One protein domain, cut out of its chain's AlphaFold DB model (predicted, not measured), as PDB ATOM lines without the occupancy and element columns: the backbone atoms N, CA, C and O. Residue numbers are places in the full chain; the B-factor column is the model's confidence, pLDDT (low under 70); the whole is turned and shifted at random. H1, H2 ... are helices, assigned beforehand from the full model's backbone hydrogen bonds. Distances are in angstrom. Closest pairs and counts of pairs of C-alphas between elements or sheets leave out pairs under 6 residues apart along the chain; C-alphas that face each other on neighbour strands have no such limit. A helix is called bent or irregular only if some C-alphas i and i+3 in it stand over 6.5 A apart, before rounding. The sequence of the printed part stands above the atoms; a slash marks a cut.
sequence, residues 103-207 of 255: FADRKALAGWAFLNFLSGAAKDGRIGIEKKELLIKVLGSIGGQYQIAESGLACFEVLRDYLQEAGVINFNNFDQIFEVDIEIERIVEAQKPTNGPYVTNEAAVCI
ATOM      1  N   PHE A 103     184.952 182.346 212.191       91.50
ATOM      2  CA  PHE A 103     185.418 181.018 211.805       91.50
ATOM      3  C   PHE A 103     186.816 181.066 211.196       91.50
ATOM      4  O   PHE A 103     187.059 181.642 210.136       91.50
ATOM      5  N   ALA A 104     187.755 180.438 211.905       88.19
ATOM      6  CA  ALA A 104     189.176 180.528 211.599       88.19
ATOM      7  C   ALA A 104     189.576 179.781 210.315       88.19
ATOM      8  O   ALA A 104     190.530 180.192 209.652       88.19
ATOM      9  N   ASP A 105     188.865 178.707 209.945       92.38
ATOM     10  CA  ASP A 105     189.189 177.927 208.748       92.38
ATOM     11  C   ASP A 105     188.640 178.592 207.476       92.38
ATOM     12  O   ASP A 105     187.589 178.266 206.914       92.38
ATOM     13  N   ARG A 106     189.419 179.554 206.986       92.88
ATOM     14  CA  ARG A 106     189.129 180.282 205.750       92.88
ATOM     15  C   ARG A 106     189.180 179.396 204.509       92.88
ATOM     16  O   ARG A 106     188.507 179.712 203.527       92.88
ATOM     17  N   LYS A 107     189.939 178.290 204.537       93.12
ATOM     18  CA  LYS A 107     189.993 177.328 203.426       93.12
ATOM     19  C   LYS A 107     188.644 176.625 203.286       93.12
ATOM     20  O   LYS A 107     188.140 176.536 202.168       93.12
ATOM     21  N   ALA A 108     188.033 176.202 204.389       91.81
ATOM     22  CA  ALA A 108     186.709 175.584 204.360       91.81
ATOM     23  C   ALA A 108     185.609 176.562 203.895       91.81
ATOM     24  O   ALA A 108     184.784 176.191 203.058       91.81
ATOM     25  N   LEU A 109     185.630 177.831 204.333       93.75
ATOM     26  CA  LEU A 109     184.695 178.857 203.826       93.75
ATOM     27  C   LEU A 109     184.865 179.112 202.322       93.75
ATOM     28  O   LEU A 109     183.883 179.149 201.579       93.75
ATOM     29  N   ALA A 110     186.110 179.245 201.857       94.44
ATOM     30  CA  ALA A 110     186.419 179.411 200.442       94.44
ATOM     31  C   ALA A 110     185.984 178.194 199.612       94.44
ATOM     32  O   ALA A 110     185.403 178.356 198.537       94.44
ATOM     33  N   GLY A 111     186.209 176.985 200.129       93.19
ATOM     34  CA  GLY A 111     185.748 175.738 199.528       93.19
ATOM     35  C   GLY A 111     184.227 175.694 199.405       93.19
ATOM     36  O   GLY A 111     183.708 175.434 198.322       93.19
ATOM     37  N   TRP A 112     183.500 176.034 200.473       92.94
ATOM     38  CA  TRP A 112     182.038 176.125 200.453       92.94
ATOM     39  C   TRP A 112     181.522 177.170 199.447       92.94
ATOM     40  O   TRP A 112     180.590 176.898 198.684       92.94
ATOM     41  N   ALA A 113     182.152 178.348 199.391       92.50
ATOM     42  CA  ALA A 113     181.808 179.393 198.428       92.50
ATOM     43  C   ALA A 113     182.047 178.938 196.979       92.50
ATOM     44  O   ALA A 113     181.221 179.190 196.100       92.50
ATOM     45  N   PHE A 114     183.147 178.224 196.729       93.38
ATOM     46  CA  PHE A 114     183.446 177.699 195.404       93.38
ATOM     47  C   PHE A 114     182.487 176.575 194.994       93.38
ATOM     48  O   PHE A 114     182.009 176.579 193.862       93.38
ATOM     49  N   LEU A 115     182.115 175.679 195.914       90.88
ATOM     50  CA  LEU A 115     181.080 174.666 195.681       90.88
ATOM     51  C   LEU A 115     179.739 175.295 195.260       90.88
ATOM     52  O   LEU A 115     179.108 174.801 194.326       90.88
ATOM     53  N   ASN A 116     179.345 176.423 195.866       88.94
ATOM     54  CA  ASN A 116     178.123 177.153 195.485       88.94
ATOM     55  C   ASN A 116     178.197 177.717 194.074       88.94
ATOM     56  O   ASN A 116     177.214 177.717 193.335       88.94
ATOM     57  N   PHE A 117     179.370 178.209 193.690       91.19
ATOM     58  CA  PHE A 117     179.576 178.638 192.321       91.19
ATOM     59  C   PHE A 117     179.501 177.449 191.352       91.19
ATOM     60  O   PHE A 117     178.840 177.549 190.318       91.19
ATOM     61  N   LEU A 118     180.143 176.323 191.684       88.81
ATOM     62  CA  LEU A 118     180.169 175.136 190.830       88.81
ATOM     63  C   LEU A 118     178.774 174.557 190.590       88.81
ATOM     64  O   LEU A 118     178.454 174.270 189.437       88.81
ATOM     65  N   SER A 119     177.930 174.444 191.622       87.12
ATOM     66  CA  SER A 119     176.559 173.935 191.464       87.12
ATOM     67  C   SER A 119     175.713 174.798 190.525       87.12
ATOM     68  O   SER A 119     174.939 174.262 189.738       87.12
ATOM     69  N   GLY A 120     175.893 176.123 190.545       85.19
ATOM     70  CA  GLY A 120     175.222 177.030 189.607       85.19
ATOM     71  C   GLY A 120     175.847 177.052 188.206       85.19
ATOM     72  O   GLY A 120     175.157 177.273 187.208       85.19
ATOM     73  N   ALA A 121     177.161 176.844 188.105       87.44
ATOM     74  CA  ALA A 121     177.885 176.884 186.839       87.44
ATOM     75  C   ALA A 121     177.736 175.594 186.018       87.44
ATOM     76  O   ALA A 121     177.788 175.663 184.783       87.44
ATOM     77  N   ALA A 122     177.567 174.450 186.675       85.50
ATOM     78  CA  ALA A 122     177.449 173.147 186.044       85.50
ATOM     79  C   ALA A 122     176.018 172.915 185.528       85.50
ATOM     80  O   ALA A 122     175.101 172.607 186.285       85.50
ATOM     81  N   LYS A 123     175.820 173.073 184.214       74.94
ATOM     82  CA  LYS A 123     174.543 172.761 183.552       74.94
ATOM     83  C   LYS A 123     174.546 171.288 183.176       74.94
ATOM     84  O   LYS A 123     175.513 170.837 182.572       74.94
ATOM     85  N   ASP A 124     173.502 170.553 183.547       78.00
ATOM     86  CA  ASP A 124     173.400 169.107 183.301       78.00
ATOM     87  C   ASP A 124     174.641 168.327 183.788       78.00
ATOM     88  O   ASP A 124     175.079 167.365 183.163       78.00
ATOM     89  N   GLY A 125     175.252 168.789 184.886       79.81
ATOM     90  CA  GLY A 125     176.457 168.187 185.458       79.81
ATOM     91  C   GLY A 125     177.763 168.526 184.733       79.81
ATOM     92  O   GLY A 125     178.790 167.972 185.090       79.81
ATOM     93  N   ARG A 126     177.792 169.435 183.749       85.00
ATOM     94  CA  ARG A 126     179.028 169.783 183.017       85.00
ATOM     95  C   ARG A 126     179.346 171.271 183.046       85.00
ATOM     96  O   ARG A 126     178.462 172.129 182.990       85.00
ATOM     97  N   ILE A 127     180.641 171.581 183.073       89.38
ATOM     98  CA  ILE A 127     181.172 172.934 182.882       89.38
ATOM     99  C   ILE A 127     181.917 172.950 181.552       89.38
ATOM    100  O   ILE A 127     182.921 172.268 181.389       89.38
ATOM    101  N   GLY A 128     181.427 173.729 180.591       89.19
ATOM    102  CA  GLY A 128     182.100 173.878 179.306       89.19
ATOM    103  C   GLY A 128     183.430 174.627 179.428       89.19
ATOM    104  O   GLY A 128     183.588 175.527 180.262       89.19
ATOM    105  N   ILE A 129     184.396 174.255 178.583       92.75
ATOM    106  CA  ILE A 129     185.752 174.829 178.553       92.75
ATOM    107  C   ILE A 129     185.751 176.343 178.303       92.75
ATOM    108  O   ILE A 129     186.646 177.055 178.756       92.75
ATOM    109  N   GLU A 130     184.717 176.872 177.649       92.25
ATOM    110  CA  GLU A 130     184.525 178.306 177.433       92.25
ATOM    111  C   GLU A 130     184.402 179.102 178.743       92.25
ATOM    112  O   GLU A 130     184.624 180.312 178.758       92.25
ATOM    113  N   LYS A 131     184.095 178.437 179.866       92.12
ATOM    114  CA  LYS A 131     184.034 179.063 181.193       92.12
ATOM    115  C   LYS A 131     185.386 179.118 181.907       92.12
ATOM    116  O   LYS A 131     185.437 179.628 183.026       92.12
ATOM    117  N   LYS A 132     186.479 178.634 181.304       94.56
ATOM    118  CA  LYS A 132     187.797 178.532 181.953       94.56
ATOM    119  C   LYS A 132     188.273 179.847 182.570       94.56
ATOM    120  O   LYS A 132     188.614 179.884 183.751       94.56
ATOM    121  N   GLU A 133     188.242 180.935 181.806       94.88
ATOM    122  CA  GLU A 133     188.666 182.257 182.288       94.88
ATOM    123  C   GLU A 133     187.769 182.780 183.418       94.88
ATOM    124  O   GLU A 133     188.261 183.347 184.397       94.88
ATOM    125  N   LEU A 134     186.455 182.541 183.323       94.50
ATOM    126  CA  LEU A 134     185.505 182.892 184.375       94.50
ATOM    127  C   LEU A 134     185.815 182.135 185.671       94.50
ATOM    128  O   LEU A 134     185.854 182.756 186.731       94.50
ATOM    129  N   LEU A 135     186.067 180.825 185.594       93.94
ATOM    130  CA  LEU A 135     186.410 180.009 186.760       93.94
ATOM    131  C   LEU A 135     187.697 180.501 187.431       93.94
ATOM    132  O   LEU A 135     187.709 180.674 188.646       93.94
ATOM    133  N   ILE A 136     188.750 180.791 186.655       95.81
ATOM    134  CA  ILE A 136     190.007 181.338 187.194       95.81
ATOM    135  C   ILE A 136     189.752 182.676 187.900       95.81
ATOM    136  O   ILE A 136     190.249 182.896 189.004       95.81
ATOM    137  N   LYS A 137     188.949 183.566 187.302       96.38
ATOM    138  CA  LYS A 137     188.602 184.859 187.907       96.38
ATOM    139  C   LYS A 137     187.814 184.694 189.209       96.38
ATOM    140  O   LYS A 137     188.110 185.377 190.187       96.38
ATOM    141  N   VAL A 138     186.828 183.799 189.227       95.56
ATOM    142  CA  VAL A 138     186.018 183.507 190.419       95.56
ATOM    143  C   VAL A 138     186.890 182.934 191.530       95.56
ATOM    144  O   VAL A 138     186.841 183.436 192.648       95.56
ATOM    145  N   LEU A 139     187.745 181.961 191.219       95.75
ATOM    146  CA  LEU A 139     188.701 181.401 192.170       95.75
ATOM    147  C   LEU A 139     189.666 182.458 192.708       95.75
ATOM    148  O   LEU A 139     189.927 182.467 193.903       95.75
ATOM    149  N   GLY A 140     190.162 183.368 191.866       96.56
ATOM    150  CA  GLY A 140     191.009 184.475 192.317       96.56
ATOM    151  C   GLY A 140     190.264 185.423 193.263       96.56
ATOM    152  O   GLY A 140     190.796 185.803 194.301       96.56
ATOM    153  N   SER A 141     189.001 185.743 192.957       95.50
ATOM    154  CA  SER A 141     188.150 186.559 193.832       95.50
ATOM    155  C   SER A 141     187.884 185.878 195.175       95.50
ATOM    156  O   SER A 141     187.990 186.529 196.210       95.50
ATOM    157  N   ILE A 142     187.563 184.581 195.168       95.38
ATOM    158  CA  ILE A 142     187.374 183.779 196.384       95.38
ATOM    159  C   ILE A 142     188.690 183.739 197.171       95.38
ATOM    160  O   ILE A 142     188.708 184.038 198.362       95.38
ATOM    161  N   GLY A 143     189.800 183.446 196.496       95.38
ATOM    162  CA  GLY A 143     191.127 183.366 197.094       95.38
ATOM    163  C   GLY A 143     191.517 184.652 197.817       95.38
ATOM    164  O   GLY A 143     191.931 184.594 198.976       95.38
ATOM    165  N   GLY A 144     191.317 185.804 197.172       94.25
ATOM    166  CA  GLY A 144     191.582 187.114 197.761       94.25
ATOM    167  C   GLY A 144     190.622 187.460 198.900       94.25
ATOM    168  O   GLY A 144     191.063 187.914 199.954       94.25
ATOM    169  N   GLN A 145     189.322 187.193 198.733       92.50
ATOM    170  CA  GLN A 145     188.301 187.470 199.750       92.50
ATOM    171  C   GLN A 145     188.563 186.705 201.055       92.50
ATOM    172  O   GLN A 145     188.465 187.284 202.136       92.50
ATOM    173  N   TYR A 146     188.929 185.426 200.956       94.19
ATOM    174  CA  TYR A 146     189.251 184.576 202.106       94.19
ATOM    175  C   TYR A 146     190.744 184.589 202.466       94.19
ATOM    176  O   TYR A 146     191.153 183.917 203.409       94.19
ATOM    177  N   GLN A 147     191.562 185.374 201.755       93.38
ATOM    178  CA  GLN A 147     193.004 185.522 201.979       93.38
ATOM    179  C   GLN A 147     193.763 184.180 201.985       93.38
ATOM    180  O   GLN A 147     194.649 183.968 202.811       93.38
ATOM    181  N   ILE A 148     193.398 183.265 201.083       94.62
ATOM    182  CA  ILE A 148     194.052 181.951 200.948       94.62
ATOM    183  C   ILE A 148     195.010 181.879 199.752       94.62
ATOM    184  O   ILE A 148     195.934 181.072 199.766       94.62
ATOM    185  N   ALA A 149     194.801 182.708 198.724       94.50
ATOM    186  CA  ALA A 149     195.657 182.809 197.542       94.50
ATOM    187  C   ALA A 149     195.300 184.054 196.714       94.50
ATOM    188  O   ALA A 149     194.139 184.446 196.655       94.50
ATOM    189  N   GLU A 150     196.270 184.645 196.016       87.38
ATOM    190  CA  GLU A 150     196.036 185.838 195.182       87.38
ATOM    191  C   GLU A 150     195.635 185.510 193.733       87.38
ATOM    192  O   GLU A 150     194.972 186.310 193.073       87.38
ATOM    193  N   SER A 151     196.016 184.334 193.221       93.62
ATOM    194  CA  SER A 151     195.687 183.892 191.861       93.62
ATOM    195  C   SER A 151     194.671 182.748 191.867       93.62
ATOM    196  O   SER A 151     194.615 181.947 192.800       93.62
ATOM    197  N   GLY A 152     193.870 182.646 190.801       93.50
ATOM    198  CA  GLY A 152     192.832 181.618 190.702       93.50
ATOM    199  C   GLY A 152     193.366 180.187 190.676       93.50
ATOM    200  O   GLY A 152     192.787 179.315 191.313       93.50
ATOM    201  N   LEU A 153     194.491 179.943 189.996       93.75
ATOM    202  CA  LEU A 153     195.093 178.604 189.943       93.75
ATOM    203  C   LEU A 153     195.697 178.196 191.292       93.75
ATOM    204  O   LEU A 153     195.458 177.080 191.736       93.75
ATOM    205  N   ALA A 154     196.382 179.111 191.985       93.44
ATOM    206  CA  ALA A 154     196.878 178.838 193.335       93.44
ATOM    207  C   ALA A 154     195.720 178.597 194.321       93.44
ATOM    208  O   ALA A 154     195.787 177.701 195.157       93.44
ATOM    209  N   CYS A 155     194.619 179.348 194.190       94.62
ATOM    210  CA  CYS A 155     193.402 179.105 194.965       94.62
ATOM    211  C   CYS A 155     192.838 177.700 194.699       94.62
ATOM    212  O   CYS A 155     192.526 176.976 195.642       94.62
ATOM    213  N   PHE A 156     192.771 177.274 193.432       92.81
ATOM    214  CA  PHE A 156     192.350 175.915 193.094       92.81
ATOM    215  C   PHE A 156     193.245 174.856 193.738       92.81
ATOM    216  O   PHE A 156     192.722 173.907 194.307       92.81
ATOM    217  N   GLU A 157     194.569 175.014 193.696       90.19
ATOM    218  CA  GLU A 157     195.502 174.072 194.329       90.19
ATOM    219  C   GLU A 157     195.254 173.940 195.837       90.19
ATOM    220  O   GLU A 157     195.221 172.825 196.356       90.19
ATOM    221  N   VAL A 158     194.995 175.056 196.528       90.25
ATOM    222  CA  VAL A 158     194.648 175.060 197.959       90.25
ATOM    223  C   VAL A 158     193.324 174.335 198.221       90.25
ATOM    224  O   VAL A 158     193.208 173.596 199.205       90.25
ATOM    225  N   LEU A 159     192.324 174.548 197.362       91.19
ATOM    226  CA  LEU A 159     190.977 173.994 197.519       91.19
ATOM    227  C   LEU A 159     190.833 172.561 196.997       91.19
ATOM    228  O   LEU A 159     189.908 171.875 197.421       91.19
ATOM    229  N   ARG A 160     191.721 172.087 196.119       88.25
ATOM    230  CA  ARG A 160     191.607 170.789 195.438       88.25
ATOM    231  C   ARG A 160     191.359 169.650 196.418       88.25
ATOM    232  O   ARG A 160     190.401 168.908 196.240       88.25
ATOM    233  N   ASP A 161     192.180 169.550 197.458       82.19
ATOM    234  CA  ASP A 161     192.083 168.452 198.423       82.19
ATOM    235  C   ASP A 161     190.752 168.518 199.198       82.19
ATOM    236  O   ASP A 161     190.103 167.498 199.392       82.19
ATOM    237  N   TYR A 162     190.269 169.725 199.522       82.00
ATOM    238  CA  TYR A 162     188.951 169.914 200.147       82.00
ATOM    239  C   TYR A 162     187.808 169.469 199.216       82.00
ATOM    240  O   TYR A 162     186.858 168.823 199.649       82.00
ATOM    241  N   LEU A 163     187.896 169.785 197.919       79.69
ATOM    242  CA  LEU A 163     186.898 169.374 196.923       79.69
ATOM    243  C   LEU A 163     186.904 167.853 196.686       79.69
ATOM    244  O   LEU A 163     185.845 167.265 196.459       79.69
ATOM    245  N   GLN A 164     188.081 167.225 196.752       81.31
ATOM    246  CA  GLN A 164     188.232 165.772 196.679       81.31
ATOM    247  C   GLN A 164     187.664 165.082 197.928       81.31
ATOM    248  O   GLN A 164     186.918 164.114 197.795       81.31
ATOM    249  N   GLU A 165     187.967 165.593 199.126       77.62
ATOM    250  CA  GLU A 165     187.457 165.081 200.409       77.62
ATOM    251  C   GLU A 165     185.937 165.212 200.526       77.62
ATOM    252  O   GLU A 165     185.273 164.297 201.013       77.62
ATOM    253  N   ALA A 166     185.366 166.295 199.991       71.88
ATOM    254  CA  ALA A 166     183.920 166.458 199.854       71.88
ATOM    255  C   ALA A 166     183.279 165.403 198.926       71.88
ATOM    256  O   ALA A 166     182.057 165.352 198.790       71.88
ATOM    257  N   GLY A 167     184.086 164.578 198.247       68.88
ATOM    258  CA  GLY A 167     183.640 163.554 197.309       68.88
ATOM    259  C   GLY A 167     183.003 164.134 196.052       68.88
ATOM    260  O   GLY A 167     182.391 163.385 195.296       68.88
ATOM    261  N   VAL A 168     183.128 165.448 195.857       67.75
ATOM    262  CA  VAL A 168     182.443 166.231 194.835       67.75
ATOM    263  C   VAL A 168     183.066 165.956 193.480       67.75
ATOM    264  O   VAL A 168     182.337 165.663 192.532       67.75
ATOM    265  N   ILE A 169     184.402 166.029 193.380       67.00
ATOM    266  CA  ILE A 169     185.104 165.716 192.138       67.00
ATOM    267  C   ILE A 169     186.533 165.190 192.376       67.00
ATOM    268  O   ILE A 169     187.238 165.661 193.265       67.00
ATOM    269  N   ASN A 170     186.985 164.238 191.550       70.62
ATOM    270  CA  ASN A 170     188.347 163.698 191.581       70.62
ATOM    271  C   ASN A 170     189.222 164.322 190.477       70.62
ATOM    272  O   ASN A 170     189.277 163.814 189.357       70.62
ATOM    273  N   PHE A 171     189.893 165.433 190.791       73.50
ATOM    274  CA  PHE A 171     190.820 166.107 189.876       73.50
ATOM    275  C   PHE A 171     192.252 166.076 190.369       73.50
ATOM    276  O   PHE A 171     192.530 166.470 191.494       73.50
ATOM    277  N   ASN A 172     193.179 165.746 189.486       79.25
ATOM    278  CA  ASN A 172     194.607 165.941 189.689       79.25
ATOM    279  C   ASN A 172     195.058 167.358 189.294       79.25
ATOM    280  O   ASN A 172     196.047 167.851 189.835       79.25
ATOM    281  N   ASN A 173     194.352 168.020 188.366       87.56
ATOM    282  CA  ASN A 173     194.667 169.374 187.901       87.56
ATOM    283  C   ASN A 173     193.406 170.177 187.531       87.56
ATOM    284  O   ASN A 173     192.316 169.623 187.422       87.56
ATOM    285  N   PHE A 174     193.571 171.489 187.338       90.19
ATOM    286  CA  PHE A 174     192.467 172.416 187.069       90.19
ATOM    287  C   PHE A 174     191.693 172.100 185.784       90.19
ATOM    288  O   PHE A 174     190.474 172.226 185.772       90.19
ATOM    289  N   ASP A 175     192.366 171.669 184.716       90.44
ATOM    290  CA  ASP A 175     191.737 171.481 183.403       90.44
ATOM    291  C   ASP A 175     190.744 170.315 183.382       90.44
ATOM    292  O   ASP A 175     189.771 170.339 182.628       90.44
ATOM    293  N   GLN A 176     190.908 169.342 184.279       89.31
ATOM    294  CA  GLN A 176     189.986 168.212 184.372       89.31
ATOM    295  C   GLN A 176     188.564 168.632 184.772       89.31
ATOM    296  O   GLN A 176     187.622 167.894 184.486       89.31
ATOM    297  N   ILE A 177     188.366 169.830 185.342       88.25
ATOM    298  CA  ILE A 177     187.026 170.350 185.666       88.25
ATOM    299  C   ILE A 177     186.101 170.517 184.471       88.25
ATOM    300  O   ILE A 177     184.883 170.542 184.642       88.25
ATOM    301  N   PHE A 178     186.668 170.577 183.271       90.31
ATOM    302  CA  PHE A 178     185.923 170.703 182.024       90.31
ATOM    303  C   PHE A 178     185.697 169.357 181.321       90.31
ATOM    304  O   PHE A 178     184.998 169.302 180.311       90.31
ATOM    305  N   GLU A 179     186.299 168.279 181.826       88.44
ATOM    306  CA  GLU A 179     186.334 166.965 181.171       88.44
ATOM    307  C   GLU A 179     185.452 165.922 181.864       88.44
ATOM    308  O   GLU A 179     185.149 164.888 181.268       88.44
ATOM    309  N   VAL A 180     185.035 166.175 183.110       84.06
ATOM    310  CA  VAL A 180     184.256 165.222 183.909       84.06
ATOM    311  C   VAL A 180     182.828 165.689 184.148       84.06
ATOM    312  O   VAL A 180     182.522 166.883 184.139       84.06
ATOM    313  N   ASP A 181     181.973 164.716 184.446       85.06
ATOM    314  CA  ASP A 181     180.651 164.972 184.996       85.06
ATOM    315  C   ASP A 181     180.781 165.338 186.483       85.06
ATOM    316  O   ASP A 181     181.332 164.594 187.295       85.06
ATOM    317  N   ILE A 182     180.288 166.519 186.829       85.12
ATOM    318  CA  ILE A 182     180.192 167.037 188.184       85.12
ATOM    319  C   ILE A 182     178.923 166.481 188.825       85.12
ATOM    320  O   ILE A 182     177.803 166.773 188.396       85.12
ATOM    321  N   GLU A 183     179.098 165.720 189.903       84.69
ATOM    322  CA  GLU A 183     177.996 165.161 190.680       84.69
ATOM    323  C   GLU A 183     177.326 166.256 191.532       84.69
ATOM    324  O   GLU A 183     177.670 166.474 192.695       84.69
ATOM    325  N   ILE A 184     176.351 166.964 190.949       84.94
ATOM    326  CA  ILE A 184     175.623 168.066 191.608       84.94
ATOM    327  C   ILE A 184     175.027 167.636 192.949       84.94
ATOM    328  O   ILE A 184     175.089 168.388 193.916       84.94
ATOM    329  N   GLU A 185     174.490 166.418 193.035       86.75
ATOM    330  CA  GLU A 185     173.917 165.887 194.275       86.75
ATOM    331  C   GLU A 185     174.950 165.811 195.404       86.75
ATOM    332  O   GLU A 185     174.635 166.142 196.548       86.75
ATOM    333  N   ARG A 186     176.205 165.465 195.087       87.62
ATOM    334  CA  ARG A 186     177.295 165.469 196.068       87.62
ATOM    335  C   ARG A 186     177.718 166.869 196.460       87.62
ATOM    336  O   ARG A 186     178.032 167.080 197.625       87.62
ATOM    337  N   ILE A 187     177.695 167.829 195.530       87.44
ATOM    338  CA  ILE A 187     177.906 169.241 195.877       87.44
ATOM    339  C   ILE A 187     176.852 169.678 196.888       87.44
ATOM    340  O   ILE A 187     177.199 170.198 197.944       87.44
ATOM    341  N   VAL A 188     175.579 169.416 196.591       86.75
ATOM    342  CA  VAL A 188     174.469 169.771 197.477       86.75
ATOM    343  C   VAL A 188     174.638 169.115 198.848       86.75
ATOM    344  O   VAL A 188     174.471 169.798 199.854       86.75
ATOM    345  N   GLU A 189     175.008 167.833 198.912       88.12
ATOM    346  CA  GLU A 189     175.264 167.136 200.179       88.12
ATOM    347  C   GLU A 189     176.442 167.741 200.950       88.12
ATOM    348  O   GLU A 189     176.304 168.054 202.130       88.12
ATOM    349  N   ALA A 190     177.572 167.982 200.280       87.81
ATOM    350  CA  ALA A 190     178.759 168.576 200.886       87.81
ATOM    351  C   ALA A 190     178.502 169.988 201.423       87.81
ATOM    352  O   ALA A 190     179.195 170.438 202.330       87.81
ATOM    353  N   GLN A 191     177.512 170.699 200.885       88.81
ATOM    354  CA  GLN A 191     177.115 172.028 201.341       88.81
ATOM    355  C   GLN A 191     176.122 172.011 202.503       88.81
ATOM    356  O   GLN A 191     175.874 173.073 203.086       88.81
ATOM    357  N   LYS A 192     175.548 170.852 202.852       89.25
ATOM    358  CA  LYS A 192     174.590 170.765 203.954       89.25
ATOM    359  C   LYS A 192     175.292 171.048 205.281       89.25
ATOM    360  O   LYS A 192     176.270 170.378 205.609       89.25
ATOM    361  N   PRO A 193     174.765 171.982 206.093       90.00
ATOM    362  CA  PRO A 193     175.329 172.268 207.408       90.00
ATOM    363  C   PRO A 193     175.205 171.071 208.358       90.00
ATOM    364  O   PRO A 193     176.085 170.839 209.186       90.00
ATOM    365  N   THR A 194     174.117 170.306 208.233       89.69
ATOM    366  CA  THR A 194     173.795 169.180 209.111       89.69
ATOM    367  C   THR A 194     173.178 168.013 208.344       89.69
ATOM    368  O   THR A 194     172.516 168.205 207.320       89.69
ATOM    369  N   ASN A 195     173.336 166.807 208.894       85.69
ATOM    370  CA  ASN A 195     172.576 165.617 208.524       85.69
ATOM    371  C   ASN A 195     171.932 165.024 209.787       85.69
ATOM    372  O   ASN A 195     172.598 164.430 210.641       85.69
ATOM    373  N   GLY A 196     170.626 165.246 209.936       84.81
ATOM    374  CA  GLY A 196     169.922 164.965 211.185       84.81
ATOM    375  C   GLY A 196     170.480 165.821 212.334       84.81
ATOM    376  O   GLY A 196     170.536 167.040 212.190       84.81
ATOM    377  N   PRO A 197     170.879 165.227 213.475       83.94
ATOM    378  CA  PRO A 197     171.413 165.975 214.615       83.94
ATOM    379  C   PRO A 197     172.912 166.303 214.498       83.94
ATOM    380  O   PRO A 197     173.453 166.962 215.383       83.94
ATOM    381  N   TYR A 198     173.602 165.818 213.461       90.00
ATOM    382  CA  TYR A 198     175.055 165.937 213.342       90.00
ATOM    383  C   TYR A 198     175.445 167.096 212.428       90.00
ATOM    384  O   TYR A 198     174.886 167.247 211.341       90.00
ATOM    385  N   VAL A 199     176.439 167.880 212.850       89.44
ATOM    386  CA  VAL A 199     177.101 168.874 211.996       89.44
ATOM    387  C   VAL A 199     177.984 168.143 210.989       89.44
ATOM    388  O   VAL A 199     178.839 167.350 211.377       89.44
ATOM    389  N   THR A 200     177.756 168.401 209.704       89.25
ATOM    390  CA  THR A 200     178.494 167.786 208.586       89.25
ATOM    391  C   THR A 200     179.360 168.788 207.837       89.25
ATOM    392  O   THR A 200     180.331 168.391 207.200       89.25
ATOM    393  N   ASN A 201     179.040 170.082 207.924       90.12
ATOM    394  CA  ASN A 201     179.839 171.147 207.334       90.12
ATOM    395  C   ASN A 201     179.834 172.387 208.238       90.12
ATOM    396  O   ASN A 201     178.867 173.150 208.272       90.12
ATOM    397  N   GLU A 202     180.938 172.606 208.948       92.38
ATOM    398  CA  GLU A 202     181.096 173.741 209.864       92.38
ATOM    399  C   GLU A 202     181.121 175.095 209.143       92.38
ATOM    400  O   GLU A 202     180.564 176.063 209.655       92.38
ATOM    401  N   ALA A 203     181.685 175.166 207.932       93.12
ATOM    402  CA  ALA A 203     181.670 176.387 207.127       93.12
ATOM    403  C   ALA A 203     180.233 176.779 206.738       93.12
ATOM    404  O   ALA A 203     179.851 177.941 206.864       93.12
ATOM    405  N   ALA A 204     179.406 175.807 206.344       92.31
ATOM    406  CA  ALA A 204     177.991 176.028 206.049       92.31
ATOM    407  C   ALA A 204     177.198 176.443 207.301       92.31
ATOM    408  O   ALA A 204     176.374 177.356 207.233       92.31
ATOM    409  N   VAL A 205     177.463 175.812 208.454       92.25
ATOM    410  CA  VAL A 205     176.885 176.229 209.744       92.25
ATOM    411  C   VAL A 205     177.268 177.673 210.052       92.25
ATOM    412  O   VAL A 205     176.395 178.476 210.371       92.25
ATOM    413  N   CYS A 206     178.545 178.026 209.908       94.12
ATOM    414  CA  CYS A 206     179.036 179.371 210.170       94.12
ATOM    415  C   CYS A 206     178.371 180.418 209.270       94.12
ATOM    416  O   CYS A 206     177.956 181.465 209.760       94.12
ATOM    417  N   ILE A 207     178.246 180.148 207.968       94.12
ATOM    418  CA  ILE A 207     177.572 181.054 207.031       94.12
ATOM    419  C   ILE A 207     176.104 181.252 207.425       94.12
ATOM    420  O   ILE A 207     175.623 182.386 207.440       94.12
TER     421      ILE A 207
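What this domain is: This is residues 103 to 207 of the 255 residues of an uncharacterized protein of Candidatus Uhrbacteria bacterium (UniProt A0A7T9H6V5). H1 runs through the middle; H2 folds back along part of it as a helical hairpin, H5 packs along another part, and H3 crosses H1 and H2 on one side. H6 crosses H1 at residues 108 to 112, and little H4 is near H2 and H3. The printed part has 105 residues with six named helices, H1 to H6 in order, and no named strand: all helix. It is compact, with a radius of gyration of the C-alphas of 13.1 A and spans of 41 by 30 by 21 A.

Where its parts are: Find C-alpha 106 at (189.129, 180.282, 205.750); from there H1, residues 106 to 121, runs 22.3 A. H2, residues 129 to 145, runs 24.8 A, and H3, residues 152 to 165, 19.9 A; both are irregular, with C-alphas 130 and 133 7.5 A apart, and 158 and 161 7.1 A apart. Then come H4, residues 174 to 178, H5, 184 to 190, and H6, 202 to 207, with C-alpha 207 at (177.572, 181.054, 207.031).

How they stand to each other: Start at the hub, H1; the packing is part aligned, part crossed, with 2 of 5 touching pairs at a shallow tilt. Its residues 110 to 114 touch H2 at 28 degrees, opposite ways; C-alphas 110 and 142 are closest, 6.0 A. Its residues 115 to 119 touch H5 at 21 degrees, opposite ways; C-alphas 119 and 184 are closest, 5.9 A. H3 touches H1 with residues 158 to 163, about perpendicular at 89 degrees; C-alphas 111 and 159 are closest, 5.9 A. H3 touches H2 with residues 152 to 156, also at 89 degrees; C-alphas 140 and 152 are closest, 3.8 A. H6 touches H1 only just about perpendicular, at 72 degrees; C-alphas 109 and 203 are closest, 5.1 A. H4 is close to H2 but not clearly touching; C-alphas 129 and 178 are closest, 5.4 A. In H1, H5 and H6 every O i to N i+4 pair is within hydrogen-bond range; H2 has 11 of 13, H3 8 of 10, and H4 0 of 1 but 2 of 2 O i to N i+3 pairs.

The domain as a whole: The C-alphas of Glu 130 and Pro 197 are the farthest apart, 41.3 A. The printed part has no cut. Look at the long link from H5 to H6, where residues 194 to 195 pair antiparallel with 198 to 199. Residues 167 to 169 are under pLDDT 70; the mean of the printed part is 88.7.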